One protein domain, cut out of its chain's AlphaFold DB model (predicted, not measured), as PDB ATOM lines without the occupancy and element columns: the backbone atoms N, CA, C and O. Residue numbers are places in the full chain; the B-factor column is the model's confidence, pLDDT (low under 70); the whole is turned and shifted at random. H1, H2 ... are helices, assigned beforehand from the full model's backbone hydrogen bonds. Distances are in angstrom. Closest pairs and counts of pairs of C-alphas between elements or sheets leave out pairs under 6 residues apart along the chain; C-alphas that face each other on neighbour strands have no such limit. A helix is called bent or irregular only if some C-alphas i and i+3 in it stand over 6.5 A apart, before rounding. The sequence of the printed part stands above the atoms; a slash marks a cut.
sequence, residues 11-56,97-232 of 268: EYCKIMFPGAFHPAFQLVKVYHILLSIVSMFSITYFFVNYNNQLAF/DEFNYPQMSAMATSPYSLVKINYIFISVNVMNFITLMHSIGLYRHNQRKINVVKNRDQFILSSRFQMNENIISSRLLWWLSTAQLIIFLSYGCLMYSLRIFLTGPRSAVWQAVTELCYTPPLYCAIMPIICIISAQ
ATOM      1  N   GLU A  11     147.611 143.787 180.352       62.91
ATOM      2  CA  GLU A  11     147.900 142.365 180.173       62.91
ATOM      3  C   GLU A  11     149.404 142.090 179.989       62.91
ATOM      4  O   GLU A  11     149.940 141.156 180.589       62.91
ATOM      5  N   TYR A  12     150.117 142.954 179.256       63.38
ATOM      6  CA  TYR A  12     151.572 142.881 179.106       63.38
ATOM      7  C   TYR A  12     152.267 143.059 180.458       63.38
ATOM      8  O   TYR A  12     153.111 142.241 180.831       63.38
ATOM      9  N   CYS A  13     151.862 144.066 181.237       61.44
ATOM     10  CA  CYS A  13     152.395 144.293 182.582       61.44
ATOM     11  C   CYS A  13     152.085 143.127 183.538       61.44
ATOM     12  O   CYS A  13     152.968 142.708 184.288       61.44
ATOM     13  N   LYS A  14     150.880 142.545 183.478       64.06
ATOM     14  CA  LYS A  14     150.486 141.402 184.321       64.06
ATOM     15  C   LYS A  14     151.265 140.118 184.041       64.06
ATOM     16  O   LYS A  14     151.405 139.311 184.953       64.06
ATOM     17  N   ILE A  15     151.776 139.913 182.828       65.94
ATOM     18  CA  ILE A  15     152.548 138.709 182.473       65.94
ATOM     19  C   ILE A  15     154.054 138.943 182.663       65.94
ATOM     20  O   ILE A  15     154.762 138.084 183.193       65.94
ATOM     21  N   MET A  16     154.550 140.114 182.257       65.25
ATOM     22  CA  MET A  16     155.982 140.424 182.271       65.25
ATOM     23  C   MET A  16     156.534 140.681 183.665       65.25
ATOM     24  O   MET A  16     157.603 140.176 184.005       65.25
ATOM     25  N   PHE A  17     155.802 141.435 184.484       65.62
ATOM     26  CA  PHE A  17     156.270 141.837 185.805       65.62
ATOM     27  C   PHE A  17     156.467 140.625 186.739       65.62
ATOM     28  O   PHE A  17     157.595 140.403 187.177       65.62
ATOM     29  N   PRO A  18     155.470 139.748 186.982       67.12
ATOM     30  CA  PRO A  18     155.679 138.580 187.843       67.12
ATOM     31  C   PRO A  18     156.645 137.552 187.243       67.12
ATOM     32  O   PRO A  18     157.312 136.840 187.991       67.12
ATOM     33  N   GLY A  19     156.769 137.480 185.914       67.81
ATOM     34  CA  GLY A  19     157.751 136.602 185.283       67.81
ATOM     35  C   GLY A  19     159.196 137.075 185.455       67.81
ATOM     36  O   GLY A  19     160.069 136.253 185.726       67.81
ATOM     37  N   ALA A  20     159.439 138.388 185.408       66.12
ATOM     38  CA  ALA A  20     160.751 138.969 185.683       66.12
ATOM     39  C   ALA A  20     161.183 138.767 187.147       66.12
ATOM     40  O   ALA A  20     162.357 138.512 187.410       66.12
ATOM     41  N   PHE A  21     160.249 138.822 188.102       75.19
ATOM     42  CA  PHE A  21     160.521 138.552 189.524       75.19
ATOM     43  C   PHE A  21     160.450 137.065 189.898       75.19
ATOM     44  O   PHE A  21     160.636 136.711 191.063       75.19
ATOM     45  N   HIS A  22     160.214 136.173 188.932       80.12
ATOM     46  CA  HIS A  22     160.145 134.748 189.210       80.12
ATOM     47  C   HIS A  22     161.523 134.225 189.665       80.12
ATOM     48  O   HIS A  22     162.522 134.442 188.968       80.12
ATOM     49  N   PRO A  23     161.614 133.481 190.786       82.25
ATOM     50  CA  PRO A  23     162.895 133.089 191.382       82.25
ATOM     51  C   PRO A  23     163.770 132.272 190.424       82.25
ATOM     52  O   PRO A  23     164.978 132.474 190.361       82.25
ATOM     53  N   ALA A  24     163.164 131.400 189.611       80.62
ATOM     54  CA  ALA A  24     163.894 130.623 188.607       80.62
ATOM     55  C   ALA A  24     164.583 131.504 187.545       80.62
ATOM     56  O   ALA A  24     165.714 131.225 187.164       80.62
ATOM     57  N   PHE A  25     163.931 132.579 187.089       77.62
ATOM     58  CA  PHE A  25     164.507 133.493 186.100       77.62
ATOM     59  C   PHE A  25     165.650 134.311 186.714       77.62
ATOM     60  O   PHE A  25     166.726 134.422 186.130       77.62
ATOM     61  N   GLN A  26     165.461 134.793 187.945       81.94
ATOM     62  CA  GLN A  26     166.486 135.527 188.692       81.94
ATOM     63  C   GLN A  26     167.739 134.680 188.961       81.94
ATOM     64  O   GLN A  26     168.856 135.161 188.776       81.94
ATOM     65  N   LEU A  27     167.585 133.399 189.315       84.88
ATOM     66  CA  LEU A  27     168.721 132.490 189.507       84.88
ATOM     67  C   LEU A  27     169.555 132.319 188.229       84.88
ATOM     68  O   LEU A  27     170.784 132.345 188.287       84.88
ATOM     69  N   VAL A  28     168.902 132.195 187.072       84.50
ATOM     70  CA  VAL A  28     169.588 132.089 185.775       84.50
ATOM     71  C   VAL A  28     170.322 133.389 185.430       84.50
ATOM     72  O   VAL A  28     171.453 133.346 184.938       84.50
ATOM     73  N   LYS A  29     169.751 134.555 185.757       81.94
ATOM     74  CA  LYS A  29     170.447 135.845 185.612       81.94
ATOM     75  C   LYS A  29     171.683 135.935 186.500       81.94
ATOM     76  O   LYS A  29     172.746 136.307 186.009       81.94
ATOM     77  N   VAL A  30     171.573 135.551 187.773       86.50
ATOM     78  CA  VAL A  30     172.717 135.514 188.700       86.50
ATOM     79  C   VAL A  30     173.812 134.588 188.168       86.50
ATOM     80  O   VAL A  30     174.980 134.971 188.166       86.50
ATOM     81  N   TYR A  31     173.446 133.417 187.646       85.56
ATOM     82  CA  TYR A  31     174.390 132.497 187.009       85.56
ATOM     83  C   TYR A  31     175.155 133.149 185.842       85.56
ATOM     84  O   TYR A  31     176.387 133.106 185.818       85.56
ATOM     85  N   HIS A  32     174.458 133.812 184.914       81.62
ATOM     86  CA  HIS A  32     175.096 134.504 183.782       81.62
ATOM     87  C   HIS A  32     175.967 135.692 184.217       81.62
ATOM     88  O   HIS A  32     177.028 135.929 183.632       81.62
ATOM     89  N   ILE A  33     175.571 136.414 185.270       84.19
ATOM     90  CA  ILE A  33     176.380 137.493 185.859       84.19
ATOM     91  C   ILE A  33     177.674 136.925 186.449       84.19
ATOM     92  O   ILE A  33     178.755 137.426 186.140       84.19
ATOM     93  N   LEU A  34     177.592 135.853 187.243       86.06
ATOM     94  CA  LEU A  34     178.769 135.193 187.814       86.06
ATOM     95  C   LEU A  34     179.721 134.700 186.718       86.06
ATOM     96  O   LEU A  34     180.928 134.925 186.799       86.06
ATOM     97  N   LEU A  35     179.180 134.094 185.661       81.44
ATOM     98  CA  LEU A  35     179.956 133.639 184.508       81.44
ATOM     99  C   LEU A  35     180.668 134.803 183.794       81.44
ATOM    100  O   LEU A  35     181.837 134.693 183.414       81.44
ATOM    101  N   SER A  36     179.989 135.944 183.668       80.81
ATOM    102  CA  SER A  36     180.556 137.163 183.084       80.81
ATOM    103  C   SER A  36     181.684 137.725 183.953       80.81
ATOM    104  O   SER A  36     182.756 138.033 183.437       80.81
ATOM    105  N   ILE A  37     181.511 137.761 185.276       82.38
ATOM    106  CA  ILE A  37     182.553 138.192 186.219       82.38
ATOM    107  C   ILE A  37     183.787 137.283 186.111       82.38
ATOM    108  O   ILE A  37     184.907 137.770 185.941       82.38
ATOM    109  N   VAL A  38     183.594 135.959 186.138       82.25
ATOM    110  CA  VAL A  38     184.688 134.979 186.013       82.25
ATOM    111  C   VAL A  38     185.428 135.133 184.685       82.25
ATOM    112  O   VAL A  38     186.664 135.090 184.661       82.25
ATOM    113  N   SER A  39     184.704 135.341 183.581       75.06
ATOM    114  CA  SER A  39     185.331 135.539 182.270       75.06
ATOM    115  C   SER A  39     186.149 136.833 182.222       75.06
ATOM    116  O   SER A  39     187.309 136.789 181.809       75.06
ATOM    117  N   MET A  40     185.630 137.951 182.746       79.06
ATOM    118  CA  MET A  40     186.370 139.216 182.823       79.06
ATOM    119  C   MET A  40     187.656 139.096 183.645       79.06
ATOM    120  O   MET A  40     188.716 139.532 183.184       79.06
ATOM    121  N   PHE A  41     187.603 138.470 184.826       82.62
ATOM    122  CA  PHE A  41     188.800 138.251 185.644       82.62
ATOM    123  C   PHE A  41     189.821 137.355 184.937       82.62
ATOM    124  O   PHE A  41     191.009 137.674 184.922       82.62
ATOM    125  N   SER A  42     189.369 136.270 184.302       71.19
ATOM    126  CA  SER A  42     190.250 135.322 183.604       71.19
ATOM    127  C   SER A  42     190.950 135.964 182.403       71.19
ATOM    128  O   SER A  42     192.151 135.773 182.208       71.19
ATOM    129  N   ILE A  43     190.220 136.767 181.622       73.06
ATOM    130  CA  ILE A  43     190.769 137.519 180.486       73.06
ATOM    131  C   ILE A  43     191.777 138.560 180.980       73.06
ATOM    132  O   ILE A  43     192.894 138.628 180.467       73.06
ATOM    133  N   THR A  44     191.418 139.331 182.009       74.38
ATOM    134  CA  THR A  44     192.296 140.365 182.580       74.38
ATOM    135  C   THR A  44     193.586 139.753 183.122       74.38
ATOM    136  O   THR A  44     194.675 140.225 182.805       74.38
ATOM    137  N   TYR A  45     193.486 138.656 183.876       77.69
ATOM    138  CA  TYR A  45     194.647 137.934 184.395       77.69
ATOM    139  C   TYR A  45     195.565 137.433 183.272       77.69
ATOM    140  O   TYR A  45     196.787 137.586 183.353       77.69
ATOM    141  N   PHE A  46     194.986 136.871 182.205       69.94
ATOM    142  CA  PHE A  46     195.747 136.422 181.042       69.94
ATOM    143  C   PHE A  46     196.533 137.577 180.400       69.94
ATOM    144  O   PHE A  46     197.745 137.458 180.209       69.94
ATOM    145  N   PHE A  47     195.876 138.708 180.131       65.31
ATOM    146  CA  PHE A  47     196.531 139.870 179.527       65.31
ATOM    147  C   PHE A  47     197.605 140.480 180.432       65.31
ATOM    148  O   PHE A  47     198.694 140.788 179.958       65.31
ATOM    149  N   VAL A  48     197.354 140.623 181.733       73.44
ATOM    150  CA  VAL A  48     198.332 141.232 182.650       73.44
ATOM    151  C   VAL A  48     199.577 140.355 182.808       73.44
ATOM    152  O   VAL A  48     200.697 140.863 182.779       73.44
ATOM    153  N   ASN A  49     199.408 139.039 182.954       71.19
ATOM    154  CA  ASN A  49     200.506 138.164 183.369       71.19
ATOM    155  C   ASN A  49     201.318 137.568 182.202       71.19
ATOM    156  O   ASN A  49     202.485 137.213 182.383       71.19
ATOM    157  N   TYR A  50     200.729 137.450 181.005       64.06
ATOM    158  CA  TYR A  50     201.365 136.754 179.876       64.06
ATOM    159  C   TYR A  50     201.751 137.663 178.699       64.06
ATOM    160  O   TYR A  50     202.556 137.242 177.870       64.06
ATOM    161  N   ASN A  51     201.268 138.911 178.639       58.56
ATOM    162  CA  ASN A  51     201.539 139.822 177.513       58.56
ATOM    163  C   ASN A  51     203.018 140.253 177.413       58.56
ATOM    164  O   ASN A  51     203.552 140.422 176.323       58.56
ATOM    165  N   ASN A  52     203.727 140.355 178.542       52.09
ATOM    166  CA  ASN A  52     205.083 140.919 178.589       52.09
ATOM    167  C   ASN A  52     206.227 139.893 178.439       52.09
ATOM    168  O   ASN A  52     207.395 140.264 178.509       52.09
ATOM    169  N   GLN A  53     205.940 138.601 178.236       54.75
ATOM    170  CA  GLN A  53     206.975 137.550 178.186       54.75
ATOM    171  C   GLN A  53     207.596 137.317 176.791       54.75
ATOM    172  O   GLN A  53     208.368 136.372 176.604       54.75
ATOM    173  N   LEU A  54     207.278 138.167 175.811       48.38
ATOM    174  CA  LEU A  54     207.698 138.055 174.411       48.38
ATOM    175  C   LEU A  54     208.600 139.240 174.020       48.38
ATOM    176  O   LEU A  54     208.125 140.230 173.477       48.38
ATOM    177  N   ALA A  55     209.908 139.163 174.281       42.28
ATOM    178  CA  ALA A  55     210.860 140.205 173.870       42.28
ATOM    179  C   ALA A  55     212.052 139.615 173.091       42.28
ATOM    180  O   ALA A  55     212.784 138.775 173.611       42.28
ATOM    181  N   PHE A  56     212.256 140.070 171.845       43.34
ATOM    182  CA  PHE A  56     213.326 139.629 170.928       43.34
ATOM    183  C   PHE A  56     214.204 140.804 170.390       43.34
ATOM    184  O   PHE A  56     213.812 141.974 170.434       43.34
ATOM    185  N   ASP A  97     161.499 141.662 161.601       75.38
ATOM    186  CA  ASP A  97     160.864 141.433 162.897       75.38
ATOM    187  C   ASP A  97     160.190 142.703 163.418       75.38
ATOM    188  O   ASP A  97     160.823 143.746 163.577       75.38
ATOM    189  N   GLU A  98     158.889 142.620 163.694       72.69
ATOM    190  CA  GLU A  98     158.100 143.769 164.150       72.69
ATOM    191  C   GLU A  98     158.208 144.005 165.665       72.69
ATOM    192  O   GLU A  98     157.699 145.004 166.164       72.69
ATOM    193  N   PHE A  99     158.850 143.093 166.415       71.75
ATOM    194  CA  PHE A  99     159.029 143.151 167.878       71.75
ATOM    195  C   PHE A  99     157.732 143.362 168.695       71.75
ATOM    196  O   PHE A  99     157.775 143.696 169.878       71.75
ATOM    197  N   ASN A 100     156.563 143.100 168.102       67.94
ATOM    198  CA  ASN A 100     155.233 143.314 168.687       67.94
ATOM    199  C   ASN A 100     154.790 142.189 169.645       67.94
ATOM    200  O   ASN A 100     153.624 141.797 169.671       67.94
ATOM    201  N   TYR A 101     155.712 141.616 170.418       67.50
ATOM    202  CA  TYR A 101     155.421 140.483 171.296       67.50
ATOM    203  C   TYR A 101     156.196 140.556 172.620       67.50
ATOM    204  O   TYR A 101     157.284 141.129 172.690       67.50
ATOM    205  N   PRO A 102     155.656 139.969 173.704       63.78
ATOM    206  CA  PRO A 102     156.275 140.018 175.022       63.78
ATOM    207  C   PRO A 102     157.644 139.307 175.052       63.78
ATOM    208  O   PRO A 102     157.728 138.087 174.872       63.78
ATOM    209  N   GLN A 103     158.719 140.058 175.341       65.56
ATOM    210  CA  GLN A 103     160.078 139.548 175.582       65.56
ATOM    211  C   GLN A 103     160.690 140.119 176.873       65.56
ATOM    212  O   GLN A 103     160.735 141.331 177.047       65.56
ATOM    213  N   MET A 104     161.216 139.256 177.754       64.06
ATOM    214  CA  MET A 104     161.931 139.674 178.979       64.06
ATOM    215  C   MET A 104     163.427 139.939 178.748       64.06
ATOM    216  O   MET A 104     164.122 140.415 179.642       64.06
ATOM    217  N   SER A 105     163.959 139.560 177.584       65.00
ATOM    218  CA  SER A 105     165.398 139.500 177.340       65.00
ATOM    219  C   SER A 105     165.713 139.614 175.859       65.00
ATOM    220  O   SER A 105     165.067 138.963 175.040       65.00
ATOM    221  N   ALA A 106     166.764 140.367 175.528       61.53
ATOM    222  CA  ALA A 106     167.298 140.474 174.168       61.53
ATOM    223  C   ALA A 106     167.872 139.142 173.641       61.53
ATOM    224  O   ALA A 106     168.096 138.991 172.444       61.53
ATOM    225  N   MET A 107     168.096 138.163 174.527       60.25
ATOM    226  CA  MET A 107     168.532 136.811 174.162       60.25
ATOM    227  C   MET A 107     167.363 135.903 173.756       60.25
ATOM    228  O   MET A 107     167.578 134.840 173.171       60.25
ATOM    229  N   ALA A 108     166.122 136.298 174.061       62.88
ATOM    230  CA  ALA A 108     164.951 135.549 173.644       62.88
ATOM    231  C   ALA A 108     164.771 135.719 172.132       62.88
ATOM    232  O   ALA A 108     164.653 136.825 171.608       62.88
ATOM    233  N   THR A 109     164.746 134.605 171.413       67.75
ATOM    234  CA  THR A 109     164.592 134.624 169.962       67.75
ATOM    235  C   THR A 109     163.139 134.881 169.564       67.75
ATOM    236  O   THR A 109     162.188 134.449 170.232       67.75
ATOM    237  N   SER A 110     162.965 135.601 168.458       68.62
ATOM    238  CA  SER A 110     161.646 135.881 167.898       68.62
ATOM    239  C   SER A 110     160.915 134.595 167.519       68.62
ATOM    240  O   SER A 110     161.533 133.696 166.936       68.62
ATOM    241  N   PRO A 111     159.611 134.473 167.831       68.75
ATOM    242  CA  PRO A 111     158.820 133.320 167.416       68.75
ATOM    243  C   PRO A 111     158.611 133.278 165.894       68.75
ATOM    244  O   PRO A 111     158.405 132.198 165.348       68.75
ATOM    245  N   TYR A 112     158.719 134.415 165.200       72.38
ATOM    246  CA  TYR A 112     158.510 134.506 163.752       72.38
ATOM    247  C   TYR A 112     159.769 134.147 162.941       72.38
ATOM    248  O   TYR A 112     159.672 133.698 161.802       72.38
ATOM    249  N   SER A 113     160.957 134.232 163.552       72.12
ATOM    250  CA  SER A 113     162.246 133.952 162.894       72.12
ATOM    251  C   SER A 113     162.772 132.525 163.106       72.12
ATOM    252  O   SER A 113     163.946 132.261 162.845       72.12
ATOM    253  N   LEU A 114     161.943 131.571 163.552       75.12
ATOM    254  CA  LEU A 114     162.385 130.207 163.911       75.12
ATOM    255  C   LEU A 114     163.145 129.483 162.790       75.12
ATOM    256  O   LEU A 114     164.167 128.842 163.048       75.12
ATOM    257  N   VAL A 115     162.674 129.609 161.547       79.69
ATOM    258  CA  VAL A 115     163.316 128.998 160.372       79.69
ATOM    259  C   VAL A 115     164.672 129.653 160.100       79.69
ATOM    260  O   VAL A 115     165.669 128.949 159.939       79.69
ATOM    261  N   LYS A 116     164.745 130.992 160.138       80.94
ATOM    262  CA  LYS A 116     165.997 131.750 159.960       80.94
ATOM    263  C   LYS A 116     167.031 131.371 161.028       80.94
ATOM    264  O   LYS A 116     168.188 131.119 160.701       80.94
ATOM    265  N   ILE A 117     166.599 131.242 162.283       78.81
ATOM    266  CA  ILE A 117     167.450 130.833 163.410       78.81
ATOM    267  C   ILE A 117     167.994 129.415 163.208       78.81
ATOM    268  O   ILE A 117     169.167 129.173 163.482       78.81
ATOM    269  N   ASN A 118     167.186 128.482 162.697       82.31
ATOM    270  CA  ASN A 118     167.652 127.121 162.413       82.31
ATOM    271  C   ASN A 118     168.723 127.095 161.327       82.31
ATOM    272  O   ASN A 118     169.724 126.398 161.486       82.31
ATOM    273  N   TYR A 119     168.548 127.875 160.257       83.38
ATOM    274  CA  TYR A 119     169.568 128.001 159.218       83.38
ATOM    275  C   TYR A 119     170.873 128.577 159.768       83.38
ATOM    276  O   TYR A 119     171.937 128.008 159.516       83.38
ATOM    277  N   ILE A 120     170.802 129.641 160.578       83.19
ATOM    278  CA  ILE A 120     171.979 130.203 161.257       83.19
ATOM    279  C   ILE A 120     172.632 129.126 162.124       83.19
ATOM    280  O   ILE A 120     173.832 128.889 162.014       83.19
ATOM    281  N   PHE A 121     171.849 128.415 162.926       81.31
ATOM    282  CA  PHE A 121     172.365 127.410 163.840       81.31
ATOM    283  C   PHE A 121     173.077 126.256 163.111       81.31
ATOM    284  O   PHE A 121     174.202 125.896 163.469       81.31
ATOM    285  N   ILE A 122     172.473 125.717 162.049       85.75
ATOM    286  CA  ILE A 122     173.092 124.680 161.211       85.75
ATOM    287  C   ILE A 122     174.374 125.217 160.566       85.75
ATOM    288  O   ILE A 122     175.415 124.564 160.645       85.75
ATOM    289  N   SER A 123     174.331 126.422 159.990       85.38
ATOM    290  CA  SER A 123     175.493 127.031 159.332       85.38
ATOM    291  C   SER A 123     176.668 127.233 160.296       85.38
ATOM    292  O   SER A 123     177.797 126.878 159.965       85.38
ATOM    293  N   VAL A 124     176.409 127.697 161.523       83.88
ATOM    294  CA  VAL A 124     177.433 127.897 162.559       83.88
ATOM    295  C   VAL A 124     178.058 126.566 162.974       83.88
ATOM    296  O   VAL A 124     179.275 126.488 163.125       83.88
ATOM    297  N   ASN A 125     177.272 125.495 163.103       85.44
ATOM    298  CA  ASN A 125     177.819 124.174 163.427       85.44
ATOM    299  C   ASN A 125     178.681 123.606 162.297       85.44
ATOM    300  O   ASN A 125     179.769 123.092 162.564       85.44
ATOM    301  N   VAL A 126     178.248 123.751 161.041       88.69
ATOM    302  CA  VAL A 126     179.048 123.357 159.871       88.69
ATOM    303  C   VAL A 126     180.356 124.150 159.828       88.69
ATOM    304  O   VAL A 126     181.427 123.564 159.675       88.69
ATOM    305  N   MET A 127     180.300 125.464 160.049       84.88
ATOM    306  CA  MET A 127     181.491 126.317 160.099       84.88
ATOM    307  C   MET A 127     182.430 125.945 161.252       84.88
ATOM    308  O   MET A 127     183.643 125.877 161.048       84.88
ATOM    309  N   ASN A 128     181.903 125.646 162.442       85.25
ATOM    310  CA  ASN A 128     182.702 125.176 163.579       85.25
ATOM    311  C   ASN A 128     183.393 123.843 163.267       85.25
ATOM    312  O   ASN A 128     184.565 123.661 163.602       85.25
ATOM    313  N   PHE A 129     182.705 122.932 162.577       90.00
ATOM    314  CA  PHE A 129     183.286 121.668 162.136       90.00
ATOM    315  C   PHE A 129     184.405 121.880 161.106       90.00
ATOM    316  O   PHE A 129     185.499 121.336 161.269       90.00
ATOM    317  N   ILE A 130     184.182 122.724 160.093       86.38
ATOM    318  CA  ILE A 130     185.213 123.094 159.108       86.38
ATOM    319  C   ILE A 130     186.414 123.744 159.808       86.38
ATOM    320  O   ILE A 130     187.559 123.405 159.512       86.38
ATOM    321  N   THR A 131     186.170 124.625 160.779       83.50
ATOM    322  CA  THR A 131     187.220 125.298 161.559       83.50
ATOM    323  C   THR A 131     188.042 124.298 162.370       83.50
ATOM    324  O   THR A 131     189.273 124.395 162.411       83.50
ATOM    325  N   LEU A 132     187.394 123.298 162.970       86.44
ATOM    326  CA  LEU A 132     188.081 122.207 163.654       86.44
ATOM    327  C   LEU A 132     188.940 121.393 162.676       86.44
ATOM    328  O   LEU A 132     190.114 121.151 162.957       86.44
ATOM    329  N   MET A 133     188.393 121.022 161.515       88.56
ATOM    330  CA  MET A 133     189.135 120.290 160.480       88.56
ATOM    331  C   MET A 133     190.345 121.084 159.979       88.56
ATOM    332  O   MET A 133     191.443 120.536 159.875       88.56
ATOM    333  N   HIS A 134     190.176 122.385 159.741       85.69
ATOM    334  CA  HIS A 134     191.257 123.279 159.345       85.69
ATOM    335  C   HIS A 134     192.332 123.388 160.435       85.69
ATOM    336  O   HIS A 134     193.522 123.268 160.144       85.69
ATOM    337  N   SER A 135     191.938 123.525 161.703       80.81
ATOM    338  CA  SER A 135     192.869 123.614 162.838       80.81
ATOM    339  C   SER A 135     193.662 122.320 163.049       80.81
ATOM    340  O   SER A 135     194.880 122.361 163.247       80.81
ATOM    341  N   ILE A 136     193.012 121.158 162.922       85.69
ATOM    342  CA  ILE A 136     193.683 119.849 162.938       85.69
ATOM    343  C   ILE A 136     194.636 119.727 161.741       85.69
ATOM    344  O   ILE A 136     195.772 119.271 161.897       85.69
ATOM    345  N   GLY A 137     194.198 120.153 160.554       82.56
ATOM    346  CA  GLY A 137     195.010 120.181 159.339       82.56
ATOM    347  C   GLY A 137     196.282 121.011 159.511       82.56
ATOM    348  O   GLY A 137     197.378 120.504 159.257       82.56
ATOM    349  N   LEU A 138     196.158 122.238 160.025       79.19
ATOM    350  CA  LEU A 138     197.279 123.125 160.345       79.19
ATOM    351  C   LEU A 138     198.239 122.493 161.355       79.19
ATOM    352  O   LEU A 138     199.451 122.483 161.126       79.19
ATOM    353  N   TYR A 139     197.718 121.912 162.439       82.38
ATOM    354  CA  TYR A 139     198.545 121.239 163.440       82.38
ATOM    355  C   TYR A 139     199.332 120.068 162.833       82.38
ATOM    356  O   TYR A 139     200.550 119.972 163.013       82.38
ATOM    357  N   ARG A 140     198.674 119.204 162.046       86.44
ATOM    358  CA  ARG A 140     199.332 118.068 161.377       86.44
ATOM    359  C   ARG A 140     200.336 118.523 160.323       86.44
ATOM    360  O   ARG A 140     201.391 117.901 160.198       86.44
ATOM    361  N   HIS A 141     200.034 119.585 159.577       80.69
ATOM    362  CA  HIS A 141     200.955 120.170 158.605       80.69
ATOM    363  C   HIS A 141     202.223 120.688 159.296       80.69
ATOM    364  O   HIS A 141     203.331 120.312 158.907       80.69
ATOM    365  N   ASN A 142     202.071 121.457 160.377       79.44
ATOM    366  CA  ASN A 142     203.191 121.986 161.155       79.44
ATOM    367  C   ASN A 142     204.020 120.868 161.816       79.44
ATOM    368  O   ASN A 142     205.251 120.910 161.780       79.44
ATOM    369  N   GLN A 143     203.365 119.822 162.331       82.88
ATOM    370  CA  GLN A 143     204.026 118.624 162.870       82.88
ATOM    371  C   GLN A 143     204.809 117.841 161.803       82.88
ATOM    372  O   GLN A 143     205.940 117.408 162.025       82.88
ATOM    373  N   ARG A 144     204.251 117.672 160.601       84.12
ATOM    374  CA  ARG A 144     204.985 117.033 159.497       84.12
ATOM    375  C   ARG A 144     206.195 117.865 159.090       84.12
ATOM    376  O   ARG A 144     207.277 117.311 158.910       84.12
ATOM    377  N   LYS A 145     206.033 119.188 159.000       80.50
ATOM    378  CA  LYS A 145     207.110 120.106 158.626       80.50
ATOM    379  C   LYS A 145     208.264 120.063 159.630       80.50
ATOM    380  O   LYS A 145     209.409 119.983 159.197       80.50
ATOM    381  N   ILE A 146     208.001 120.026 160.942       78.12
ATOM    382  CA  ILE A 146     209.079 119.901 161.939       78.12
ATOM    383  C   ILE A 146     209.776 118.538 161.878       78.12
ATOM    384  O   ILE A 146     210.997 118.497 161.984       78.12
ATOM    385  N   ASN A 147     209.046 117.443 161.636       79.69
ATOM    386  CA  ASN A 147     209.638 116.106 161.534       79.69
ATOM    387  C   ASN A 147     210.560 115.969 160.315       79.69
ATOM    388  O   ASN A 147     211.653 115.426 160.435       79.69
ATOM    389  N   VAL A 148     210.159 116.517 159.164       78.00
ATOM    390  CA  VAL A 148     211.008 116.556 157.959       78.00
ATOM    391  C   VAL A 148     212.245 117.429 158.187       78.00
ATOM    392  O   VAL A 148     213.345 117.080 157.767       78.00
ATOM    393  N   VAL A 149     212.075 118.560 158.875       70.25
ATOM    394  CA  VAL A 149     213.154 119.521 159.139       70.25
ATOM    395  C   VAL A 149     214.130 119.034 160.210       70.25
ATOM    396  O   VAL A 149     215.311 119.357 160.134       70.25
ATOM    397  N   LYS A 150     213.684 118.227 161.179       68.88
ATOM    398  CA  LYS A 150     214.545 117.660 162.229       68.88
ATOM    399  C   LYS A 150     215.670 116.787 161.658       68.88
ATOM    400  O   LYS A 150     216.730 116.722 162.264       68.88
ATOM    401  N   ASN A 151     215.452 116.198 160.482       63.47
ATOM    402  CA  ASN A 151     216.428 115.370 159.773       63.47
ATOM    403  C   ASN A 151     217.369 116.173 158.850       63.47
ATOM    404  O   ASN A 151     218.193 115.573 158.166       63.47
ATOM    405  N   ARG A 152     217.243 117.508 158.776       63.69
ATOM    406  CA  ARG A 152     218.139 118.374 157.991       63.69
ATOM    407  C   ARG A 152     218.950 119.278 158.921       63.69
ATOM    408  O   ARG A 152     218.395 120.139 159.609       63.69
ATOM    409  N   ASP A 153     220.271 119.138 158.878       53.97
ATOM    410  CA  ASP A 153     221.203 119.871 159.750       53.97
ATOM    411  C   ASP A 153     221.326 121.374 159.425       53.97
ATOM    412  O   ASP A 153     221.803 122.154 160.244       53.97
ATOM    413  N   GLN A 154     220.824 121.832 158.274       52.28
ATOM    414  CA  GLN A 154     221.043 123.197 157.766       52.28
ATOM    415  C   GLN A 154     219.919 124.203 158.076       52.28
ATOM    416  O   GLN A 154     219.588 125.049 157.246       52.28
ATOM    417  N   PHE A 155     219.290 124.142 159.253       55.44
ATOM    418  CA  PHE A 155     218.211 125.086 159.578       55.44
ATOM    419  C   PHE A 155     218.672 126.284 160.411       55.44
ATOM    420  O   PHE A 155     219.168 126.129 161.525       55.44
ATOM    421  N   ILE A 156     218.394 127.486 159.898       64.88
ATOM    422  CA  ILE A 156     218.583 128.762 160.598       64.88
ATOM    423  C   ILE A 156     217.739 128.764 161.882       64.88
ATOM    424  O   ILE A 156     216.537 128.476 161.853       64.88
ATOM    425  N   LEU A 157     218.363 129.132 163.006       60.56
ATOM    426  CA  LEU A 157     217.775 129.127 164.353       60.56
ATOM    427  C   LEU A 157     216.401 129.828 164.415       60.56
ATOM    428  O   LEU A 157     215.466 129.305 165.019       60.56
ATOM    429  N   SER A 158     216.249 130.956 163.711       64.56
ATOM    430  CA  SER A 158     214.995 131.723 163.629       64.56
ATOM    431  C   SER A 158     213.816 130.898 163.109       64.56
ATOM    432  O   SER A 158     212.710 130.985 163.638       64.56
ATOM    433  N   SER A 159     214.034 130.058 162.095       65.62
ATOM    434  CA  SER A 159     212.950 129.272 161.503       65.62
ATOM    435  C   SER A 159     212.509 128.126 162.421       65.62
ATOM    436  O   SER A 159     211.325 127.796 162.471       65.62
ATOM    437  N   ARG A 160     213.424 127.570 163.230       69.19
ATOM    438  CA  ARG A 160     213.075 126.581 164.264       69.19
ATOM    439  C   ARG A 160     212.214 127.194 165.370       69.19
ATOM    440  O   ARG A 160     211.239 126.567 165.780       69.19
ATOM    441  N   PHE A 161     212.533 128.415 165.808       66.94
ATOM    442  CA  PHE A 161     211.717 129.138 166.790       66.94
ATOM    443  C   PHE A 161     210.305 129.417 166.266       66.94
ATOM    444  O   PHE A 161     209.341 129.042 166.928       66.94
ATOM    445  N   GLN A 162     210.182 129.955 165.051       64.88
ATOM    446  CA  GLN A 162     208.880 130.207 164.418       64.88
ATOM    447  C   GLN A 162     208.067 128.921 164.229       64.88
ATOM    448  O   GLN A 162     206.863 128.902 164.457       64.88
ATOM    449  N   MET A 163     208.707 127.815 163.839       70.12
ATOM    450  CA  MET A 163     208.014 126.535 163.676       70.12
ATOM    451  C   MET A 163     207.496 125.994 165.014       70.12
ATOM    452  O   MET A 163     206.381 125.482 165.080       70.12
ATOM    453  N   ASN A 164     208.291 126.122 166.078       73.56
ATOM    454  CA  ASN A 164     207.888 125.710 167.419       73.56
ATOM    455  C   ASN A 164     206.727 126.573 167.939       73.56
ATOM    456  O   ASN A 164     205.760 126.039 168.480       73.56
ATOM    457  N   GLU A 165     206.777 127.885 167.709       69.69
ATOM    458  CA  GLU A 165     205.686 128.809 168.028       69.69
ATOM    459  C   GLU A 165     204.414 128.485 167.232       69.69
ATOM    460  O   GLU A 165     203.334 128.372 167.812       69.69
ATOM    461  N   ASN A 166     204.540 128.197 165.935       72.19
ATOM    462  CA  ASN A 166     203.421 127.777 165.092       72.19
ATOM    463  C   ASN A 166     202.790 126.463 165.568       72.19
ATOM    464  O   ASN A 166     201.569 126.324 165.513       72.19
ATOM    465  N   ILE A 167     203.576 125.498 166.058       77.38
ATOM    466  CA  ILE A 167     203.050 124.249 166.636       77.38
ATOM    467  C   ILE A 167     202.300 124.525 167.939       77.38
ATOM    468  O   ILE A 167     201.209 123.991 168.133       77.38
ATOM    469  N   ILE A 168     202.849 125.367 168.817       75.19
ATOM    470  CA  ILE A 168     202.196 125.741 170.078       75.19
ATOM    471  C   ILE A 168     200.879 126.480 169.797       75.19
ATOM    472  O   ILE A 168     199.847 126.124 170.367       75.19
ATOM    473  N   SER A 169     200.896 127.439 168.869       75.06
ATOM    474  CA  SER A 169     199.724 128.210 168.445       75.06
ATOM    475  C   SER A 169     198.660 127.324 167.786       75.06
ATOM    476  O   SER A 169     197.501 127.332 168.193       75.06
ATOM    477  N   SER A 170     199.044 126.457 166.843       78.31
ATOM    478  CA  SER A 170     198.098 125.527 166.201       78.31
ATOM    479  C   SER A 170     197.541 124.468 167.162       78.31
ATOM    480  O   SER A 170     196.375 124.095 167.042       78.31
ATOM    481  N   ARG A 171     198.318 124.033 168.167       80.88
ATOM    482  CA  ARG A 171     197.831 123.177 169.264       80.88
ATOM    483  C   ARG A 171     196.781 123.895 170.117       80.88
ATOM    484  O   ARG A 171     195.777 123.281 170.466       80.88
ATOM    485  N   LEU A 172     196.992 125.173 170.439       77.75
ATOM    486  CA  LEU A 172     196.010 125.991 171.158       77.75
ATOM    487  C   LEU A 172     194.724 126.172 170.337       77.75
ATOM    488  O   LEU A 172     193.639 125.932 170.859       77.75
ATOM    489  N   LEU A 173     194.846 126.532 169.056       79.06
ATOM    490  CA  LEU A 173     193.704 126.696 168.149       79.06
ATOM    491  C   LEU A 173     192.852 125.428 168.070       79.06
ATOM    492  O   LEU A 173     191.634 125.502 168.184       79.06
ATOM    493  N   TRP A 174     193.482 124.257 167.957       81.75
ATOM    494  CA  TRP A 174     192.769 122.982 167.959       81.75
ATOM    495  C   TRP A 174     191.941 122.762 169.241       81.75
ATOM    496  O   TRP A 174     190.768 122.384 169.149       81.75
ATOM    497  N   TRP A 175     192.503 123.040 170.423       83.69
ATOM    498  CA  TRP A 175     191.765 122.952 171.692       83.69
ATOM    499  C   TRP A 175     190.592 123.934 171.755       83.69
ATOM    500  O   TRP A 175     189.487 123.545 172.140       83.69
ATOM    501  N   LEU A 176     190.806 125.179 171.325       80.56
ATOM    502  CA  LEU A 176     189.766 126.209 171.296       80.56
ATOM    503  C   LEU A 176     188.623 125.853 170.339       80.56
ATOM    504  O   LEU A 176     187.460 125.963 170.727       80.56
ATOM    505  N   SER A 177     188.928 125.375 169.129       85.25
ATOM    506  CA  SER A 177     187.911 124.941 168.161       85.25
ATOM    507  C   SER A 177     187.142 123.707 168.634       85.25
ATOM    508  O   SER A 177     185.949 123.593 168.369       85.25
ATOM    509  N   THR A 178     187.796 122.797 169.361       89.19
ATOM    510  CA  THR A 178     187.131 121.620 169.941       89.19
ATOM    511  C   THR A 178     186.130 122.040 171.018       89.19
ATOM    512  O   THR A 178     184.973 121.623 170.977       89.19
ATOM    513  N   ALA A 179     186.540 122.914 171.943       88.56
ATOM    514  CA  ALA A 179     185.650 123.451 172.972       88.56
ATOM    515  C   ALA A 179     184.478 124.237 172.362       88.56
ATOM    516  O   ALA A 179     183.333 124.057 172.775       88.56
ATOM    517  N   GLN A 180     184.750 125.052 171.337       86.94
ATOM    518  CA  GLN A 180     183.728 125.784 170.591       86.94
ATOM    519  C   GLN A 180     182.707 124.830 169.963       86.94
ATOM    520  O   GLN A 180     181.510 124.989 170.189       86.94
ATOM    521  N   LEU A 181     183.153 123.800 169.237       90.44
ATOM    522  CA  LEU A 181     182.246 122.829 168.623       90.44
ATOM    523  C   LEU A 181     181.368 122.129 169.668       90.44
ATOM    524  O   LEU A 181     180.164 122.034 169.464       90.44
ATOM    525  N   ILE A 182     181.938 121.694 170.797       91.81
ATOM    526  CA  ILE A 182     181.183 121.024 171.870       91.81
ATOM    527  C   ILE A 182     180.094 121.944 172.440       91.81
ATOM    528  O   ILE A 182     178.956 121.510 172.612       91.81
ATOM    529  N   ILE A 183     180.423 123.209 172.717       89.62
ATOM    530  CA  ILE A 183     179.486 124.168 173.324       89.62
ATOM    531  C   ILE A 183     178.384 124.575 172.343       89.62
ATOM    532  O   ILE A 183     177.217 124.654 172.724       89.62
ATOM    533  N   PHE A 184     178.724 124.808 171.075       87.38
ATOM    534  CA  PHE A 184     177.723 125.146 170.065       87.38
ATOM    535  C   PHE A 184     176.847 123.947 169.697       87.38
ATOM    536  O   PHE A 184     175.648 124.129 169.511       87.38
ATOM    537  N   LEU A 185     177.392 122.728 169.657       89.75
ATOM    538  CA  LEU A 185     176.599 121.520 169.434       89.75
ATOM    539  C   LEU A 185     175.636 121.278 170.605       89.75
ATOM    540  O   LEU A 185     174.452 121.026 170.381       89.75
ATOM    541  N   SER A 186     176.116 121.420 171.848       90.50
ATOM    542  CA  SER A 186     175.273 121.266 173.038       90.50
ATOM    543  C   SER A 186     174.164 122.315 173.092       90.50
ATOM    544  O   SER A 186     173.023 121.951 173.373       90.50
ATOM    545  N   TYR A 187     174.450 123.573 172.720       87.50
ATOM    546  CA  TYR A 187     173.427 124.614 172.563       87.50
ATOM    547  C   TYR A 187     172.301 124.151 171.632       87.50
ATOM    548  O   TYR A 187     171.120 124.265 171.954       87.50
ATOM    549  N   GLY A 188     172.668 123.570 170.490       83.94
ATOM    550  CA  GLY A 188     171.720 123.060 169.502       83.94
ATOM    551  C   GLY A 188     170.848 121.945 169.993       83.94
ATOM    552  O   GLY A 188     169.630 122.006 169.856       83.94
ATOM    553  N   CYS A 189     171.486 120.929 170.568       87.12
ATOM    554  CA  CYS A 189     170.785 119.790 171.134       87.12
ATOM    555  C   CYS A 189     169.806 120.242 172.220       87.12
ATOM    556  O   CYS A 189     168.659 119.800 172.214       87.12
ATOM    557  N   LEU A 190     170.217 121.160 173.102       87.19
ATOM    558  CA  LEU A 190     169.357 121.715 174.145       87.19
ATOM    559  C   LEU A 190     168.185 122.503 173.550       87.19
ATOM    560  O   LEU A 190     167.038 122.205 173.866       87.19
ATOM    561  N   MET A 191     168.437 123.442 172.637       82.31
ATOM    562  CA  MET A 191     167.380 124.257 172.025       82.31
ATOM    563  C   MET A 191     166.401 123.434 171.182       82.31
ATOM    564  O   MET A 191     165.203 123.717 171.180       82.31
ATOM    565  N   TYR A 192     166.879 122.407 170.480       81.69
ATOM    566  CA  TYR A 192     166.018 121.492 169.733       81.69
ATOM    567  C   TYR A 192     165.174 120.626 170.678       81.69
ATOM    568  O   TYR A 192     163.971 120.480 170.469       81.69
ATOM    569  N   SER A 193     165.775 120.136 171.766       82.88
ATOM    570  CA  SER A 193     165.063 119.385 172.807       82.88
ATOM    571  C   SER A 193     163.981 120.240 173.469       82.88
ATOM    572  O   SER A 193     162.840 119.799 173.582       82.88
ATOM    573  N   LEU A 194     164.287 121.493 173.825       81.25
ATOM    574  CA  LEU A 194     163.302 122.423 174.386       81.25
ATOM    575  C   LEU A 194     162.100 122.617 173.460       81.25
ATOM    576  O   LEU A 194     160.970 122.676 173.928       81.25
ATOM    577  N   ARG A 195     162.309 122.663 172.144       76.56
ATOM    578  CA  ARG A 195     161.204 122.819 171.185       76.56
ATOM    579  C   ARG A 195     160.308 121.592 171.078       76.56
ATOM    580  O   ARG A 195     159.130 121.752 170.786       76.56
ATOM    581  N   ILE A 196     160.850 120.397 171.305       78.81
ATOM    582  CA  ILE A 196     160.070 119.153 171.308       78.81
ATOM    583  C   ILE A 196     159.306 119.002 172.626       78.81
ATOM    584  O   ILE A 196     158.129 118.654 172.614       78.81
ATOM    585  N   PHE A 197     159.966 119.259 173.758       77.56
ATOM    586  CA  PHE A 197     159.427 118.943 175.083       77.56
ATOM    587  C   PHE A 197     158.617 120.076 175.730       77.56
ATOM    588  O   PHE A 197     157.787 119.804 176.592       77.56
ATOM    589  N   LEU A 198     158.835 121.336 175.343       71.50
ATOM    590  CA  LEU A 198     158.167 122.512 175.916       71.50
ATOM    591  C   LEU A 198     157.311 123.235 174.865       71.50
ATOM    592  O   LEU A 198     157.530 124.408 174.541       71.50
ATOM    593  N   THR A 199     156.308 122.526 174.347       64.69
ATOM    594  CA  THR A 199     155.250 123.073 173.489       64.69
ATOM    595  C   THR A 199     154.163 123.726 174.353       64.69
ATOM    596  O   THR A 199     153.214 123.089 174.799       64.69
ATOM    597  N   GLY A 200     154.306 125.019 174.648       64.56
ATOM    598  CA  GLY A 200     153.338 125.744 175.475       64.56
ATOM    599  C   GLY A 200     153.522 127.265 175.457       64.56
ATOM    600  O   GLY A 200     154.475 127.762 174.850       64.56
ATOM    601  N   PRO A 201     152.617 128.025 176.104       65.19
ATOM    602  CA  PRO A 201     152.746 129.476 176.224       65.19
ATOM    603  C   PRO A 201     154.051 129.850 176.944       65.19
ATOM    604  O   PRO A 201     154.487 129.139 177.853       65.19
ATOM    605  N   ARG A 202     154.674 130.972 176.544       69.44
ATOM    606  CA  ARG A 202     155.965 131.474 177.063       69.44
ATOM    607  C   ARG A 202     155.866 131.932 178.526       69.44
ATOM    608  O   ARG A 202     155.951 133.123 178.822       69.44
ATOM    609  N   SER A 203     155.698 130.981 179.438       71.06
ATOM    610  CA  SER A 203     155.701 131.210 180.881       71.06
ATOM    611  C   SER A 203     157.084 131.655 181.372       71.06
ATOM    612  O   SER A 203     158.100 131.458 180.702       71.06
ATOM    613  N   ALA A 204     157.141 132.228 182.574       69.62
ATOM    614  CA  ALA A 204     158.398 132.639 183.202       69.62
ATOM    615  C   ALA A 204     159.402 131.478 183.328       69.62
ATOM    616  O   ALA A 204     160.599 131.653 183.110       69.62
ATOM    617  N   VAL A 205     158.907 130.269 183.614       74.88
ATOM    618  CA  VAL A 205     159.725 129.051 183.703       74.88
ATOM    619  C   VAL A 205     160.260 128.653 182.330       74.88
ATOM    620  O   VAL A 205     161.441 128.349 182.207       74.88
ATOM    621  N   TRP A 206     159.430 128.718 181.285       77.12
ATOM    622  CA  TRP A 206     159.864 128.444 179.912       77.12
ATOM    623  C   TRP A 206     161.015 129.370 179.493       77.12
ATOM    624  O   TRP A 206     162.018 128.919 178.935       77.12
ATOM    625  N   GLN A 207     160.902 130.661 179.818       74.62
ATOM    626  CA  GLN A 207     161.940 131.650 179.519       74.62
ATOM    627  C   GLN A 207     163.205 131.416 180.353       74.62
ATOM    628  O   GLN A 207     164.299 131.440 179.797       74.62
ATOM    629  N   ALA A 208     163.071 131.100 181.646       77.50
ATOM    630  CA  ALA A 208     164.206 130.773 182.510       77.50
ATOM    631  C   ALA A 208     164.985 129.545 182.010       77.50
ATOM    632  O   ALA A 208     166.209 129.584 181.922       77.50
ATOM    633  N   VAL A 209     164.290 128.470 181.627       81.00
ATOM    634  CA  VAL A 209     164.931 127.259 181.088       81.00
ATOM    635  C   VAL A 209     165.593 127.546 179.738       81.00
ATOM    636  O   VAL A 209     166.712 127.101 179.496       81.00
ATOM    637  N   THR A 210     164.950 128.337 178.875       79.12
ATOM    638  CA  THR A 210     165.538 128.745 177.589       79.12
ATOM    639  C   THR A 210     166.817 129.561 177.787       79.12
ATOM    640  O   THR A 210     167.814 129.314 177.110       79.12
ATOM    641  N   GLU A 211     166.827 130.494 178.742       77.75
ATOM    642  CA  GLU A 211     168.027 131.264 179.086       77.75
ATOM    643  C   GLU A 211     169.117 130.416 179.747       77.75
ATOM    644  O   GLU A 211     170.301 130.679 179.540       77.75
ATOM    645  N   LEU A 212     168.754 129.390 180.517       82.69
ATOM    646  CA  LEU A 212     169.721 128.455 181.092       82.69
ATOM    647  C   LEU A 212     170.387 127.608 180.002       82.69
ATOM    648  O   LEU A 212     171.592 127.370 180.039       82.69
ATOM    649  N   CYS A 213     169.612 127.181 179.005       84.62
ATOM    650  CA  CYS A 213     170.119 126.438 177.857       84.62
ATOM    651  C   CYS A 213     170.958 127.295 176.901       84.62
ATOM    652  O   CYS A 213     171.563 126.737 175.988       84.62
ATOM    653  N   TYR A 214     171.042 128.613 177.100       82.44
ATOM    654  CA  TYR A 214     171.932 129.489 176.344       82.44
ATOM    655  C   TYR A 214     173.388 129.300 176.796       82.44
ATOM    656  O   TYR A 214     173.905 130.002 177.664       82.44
ATOM    657  N   THR A 215     174.062 128.321 176.195       82.00
ATOM    658  CA  THR A 215     175.449 127.950 176.502       82.00
ATOM    659  C   THR A 215     176.563 128.807 175.869       82.00
ATOM    660  O   THR A 215     177.680 128.703 176.375       82.00
ATOM    661  N   PRO A 216     176.377 129.662 174.834       81.00
ATOM    662  CA  PRO A 216     177.487 130.439 174.258       81.00
ATOM    663  C   PRO A 216     178.326 131.270 175.253       81.00
ATOM    664  O   PRO A 216     179.552 131.267 175.117       81.00
ATOM    665  N   PRO A 217     177.757 131.902 176.302       80.88
ATOM    666  CA  PRO A 217     178.538 132.584 177.338       80.88
ATOM    667  C   PRO A 217     179.531 131.673 178.079       80.88
ATOM    668  O   PRO A 217     180.562 132.143 178.560       80.88
ATOM    669  N   LEU A 218     179.281 130.357 178.134       83.69
ATOM    670  CA  LEU A 218     180.217 129.394 178.727       83.69
ATOM    671  C   LEU A 218     181.528 129.338 177.950       83.69
ATOM    672  O   LEU A 218     182.591 129.186 178.549       83.69
ATOM    673  N   TYR A 219     181.472 129.503 176.626       82.06
ATOM    674  CA  TYR A 219     182.678 129.547 175.808       82.06
ATOM    675  C   TYR A 219     183.550 130.752 176.172       82.06
ATOM    676  O   TYR A 219     184.764 130.604 176.298       82.06
ATOM    677  N   CYS A 220     182.943 131.912 176.442       75.69
ATOM    678  CA  CYS A 220     183.661 133.113 176.877       75.69
ATOM    679  C   CYS A 220     184.402 132.914 178.209       75.69
ATOM    680  O   CYS A 220     185.469 133.492 178.402       75.69
ATOM    681  N   ALA A 221     183.880 132.076 179.110       76.69
ATOM    682  CA  ALA A 221     184.559 131.725 180.356       76.69
ATOM    683  C   ALA A 221     185.633 130.636 180.169       76.69
ATOM    684  O   ALA A 221     186.706 130.714 180.763       76.69
ATOM    685  N   ILE A 222     185.375 129.634 179.324       82.06
ATOM    686  CA  ILE A 222     186.275 128.487 179.119       82.06
ATOM    687  C   ILE A 222     187.491 128.854 178.256       82.06
ATOM    688  O   ILE A 222     188.605 128.412 178.542       82.06
ATOM    689  N   MET A 223     187.307 129.675 177.218       78.88
ATOM    690  CA  MET A 223     188.371 130.104 176.303       78.88
ATOM    691  C   MET A 223     189.619 130.655 177.028       78.88
ATOM    692  O   MET A 223     190.706 130.119 176.798       78.88
ATOM    693  N   PRO A 224     189.527 131.667 177.920       77.12
ATOM    694  CA  PRO A 224     190.701 132.199 178.613       77.12
ATOM    695  C   PRO A 224     191.367 131.161 179.522       77.12
ATOM    696  O   PRO A 224     192.593 131.141 179.618       77.12
ATOM    697  N   ILE A 225     190.600 130.251 180.132       81.81
ATOM    698  CA  ILE A 225     191.145 129.167 180.962       81.81
ATOM    699  C   ILE A 225     191.998 128.219 180.110       81.81
ATOM    700  O   ILE A 225     193.132 127.911 180.484       81.81
ATOM    701  N   ILE A 226     191.503 127.809 178.935       80.69
ATOM    702  CA  ILE A 226     192.270 126.987 177.983       80.69
ATOM    703  C   ILE A 226     193.565 127.705 177.578       80.69
ATOM    704  O   ILE A 226     194.636 127.089 177.567       80.69
ATOM    705  N   CYS A 227     193.494 129.009 177.295       74.81
ATOM    706  CA  CYS A 227     194.667 129.818 176.962       74.81
ATOM    707  C   CYS A 227     195.692 129.859 178.105       74.81
ATOM    708  O   CYS A 227     196.878 129.636 177.857       74.81
ATOM    709  N   ILE A 228     195.253 130.077 179.350       79.50
ATOM    710  CA  ILE A 228     196.128 130.096 180.535       79.50
ATOM    711  C   ILE A 228     196.814 128.739 180.718       79.50
ATOM    712  O   ILE A 228     198.038 128.688 180.853       79.50
ATOM    713  N   ILE A 229     196.057 127.638 180.678       85.19
ATOM    714  CA  ILE A 229     196.607 126.283 180.839       85.19
ATOM    715  C   ILE A 229     197.635 125.990 179.740       85.19
ATOM    716  O   ILE A 229     198.727 125.489 180.018       85.19
ATOM    717  N   SER A 230     197.319 126.332 178.490       79.62
ATOM    718  CA  SER A 230     198.231 126.145 177.358       79.62
ATOM    719  C   SER A 230     199.515 126.968 177.517       79.62
ATOM    720  O   SER A 230     200.615 126.438 177.330       79.62
ATOM    721  N   ALA A 231     199.400 128.232 177.938       74.50
ATOM    722  CA  ALA A 231     200.542 129.107 178.184       74.50
ATOM    723  C   ALA A 231     201.440 128.569 179.310       74.50
ATOM    724  O   ALA A 231     202.654 128.458 179.132       74.50
ATOM    725  N   GLN A 232     200.855 128.153 180.436       82.31
ATOM    726  CA  GLN A 232     201.595 127.551 181.550       82.31
ATOM    727  C   GLN A 232     202.322 126.271 181.132       82.31
ATOM    728  O   GLN A 232     203.499 126.095 181.450       82.31
TER     729      GLN A 232
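This is residues 11 to 56 and 97 to 232 of the 268 residues of an uncharacterized protein of Caenorhabditis remanei (UniProt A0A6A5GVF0). Four helices, H3, H4, H6 and H2, lie side by side in a row and make a long, loose slab one helix thick; H3 and H4 form a long hairpin along one side of it. The short H5 lies before H6 at one end of the slab, beside the beginning of H2, and H1 sits at that same end as a corner piece. The printed part has 182 residues with six named helices, H1 to H6 in chain order, and no named strand; its class is all helix. The whole is loose, with a radius of gyration of the C-alphas of 22.3 A, and a rod in outline, spanning 79 by 35 by 27 A.

The longest helix, H4, holds residues 157 to 197 and is 60.2 A long, from C-alpha 157 at (217.775, 129.127, 164.353) to C-alpha 197 at (159.427, 118.943, 175.083). H3, residues 114 to 150, measures 53.7 A. H6, residues 216 to 232, measures 25.4 A and ends with C-alpha 232 at (201.595, 127.551, 181.550). H2, residues 23 to 53, measures 46.2 A and is irregular: C-alphas 49 and 52 are 7.2 A apart. H5 holds residues 204 to 212 and H1 residues 11 to 20.

H3 and H4 touch as a helical hairpin, running opposite ways at a shallow tilt of 24 degrees; their closest C-alphas, of Tyr 139 and Ser 170, are 5.1 A apart. With residues 172 to 187 alone, H4 touches H6, opposite ways at a shallow tilt of 25 degrees; the closest C-alphas, of Leu 176 and Met 223, are 6.5 A apart. H6 touches H2, the same way at a shallow tilt of 28 degrees, closest at the C-alphas of Ser 39 and Ala 221, 4.3 A. H2 touches H5 with residues 24 to 28 alone, closest at the C-alphas of Phe 25 and Ala 208, 4.5 A. H1 and H5 only just touch, with 3 pairs of C-alphas within 8 A, and only at their ends. H2 and H4 are apart, and so are H3 and H6. Every O i to N i+4 pair is within hydrogen-bond range in H3, H4 and H5; the counts are 5 of 6 in H1, 25 of 27 in H2 and 10 of 13 in H6.

The C-alphas of Glu 11 and Asp 153, the two farthest apart, are 79.3 A from each other. Residues 57 to 96 are not printed, and C-alphas 56 and 97 are 53.1 A apart across the cut. No link printed whole is long. Residues 97 to 113 hold no named element. Residues 51 to 56, of which 51 to 53 belong to H2, and residues 151 to 159, of which 157 to 159 belong to H4, stand free. The mean pLDDT of the printed part is 75.9, with 50 residues under 70, among them 11 to 20, 100 to 111 and 150 to 162.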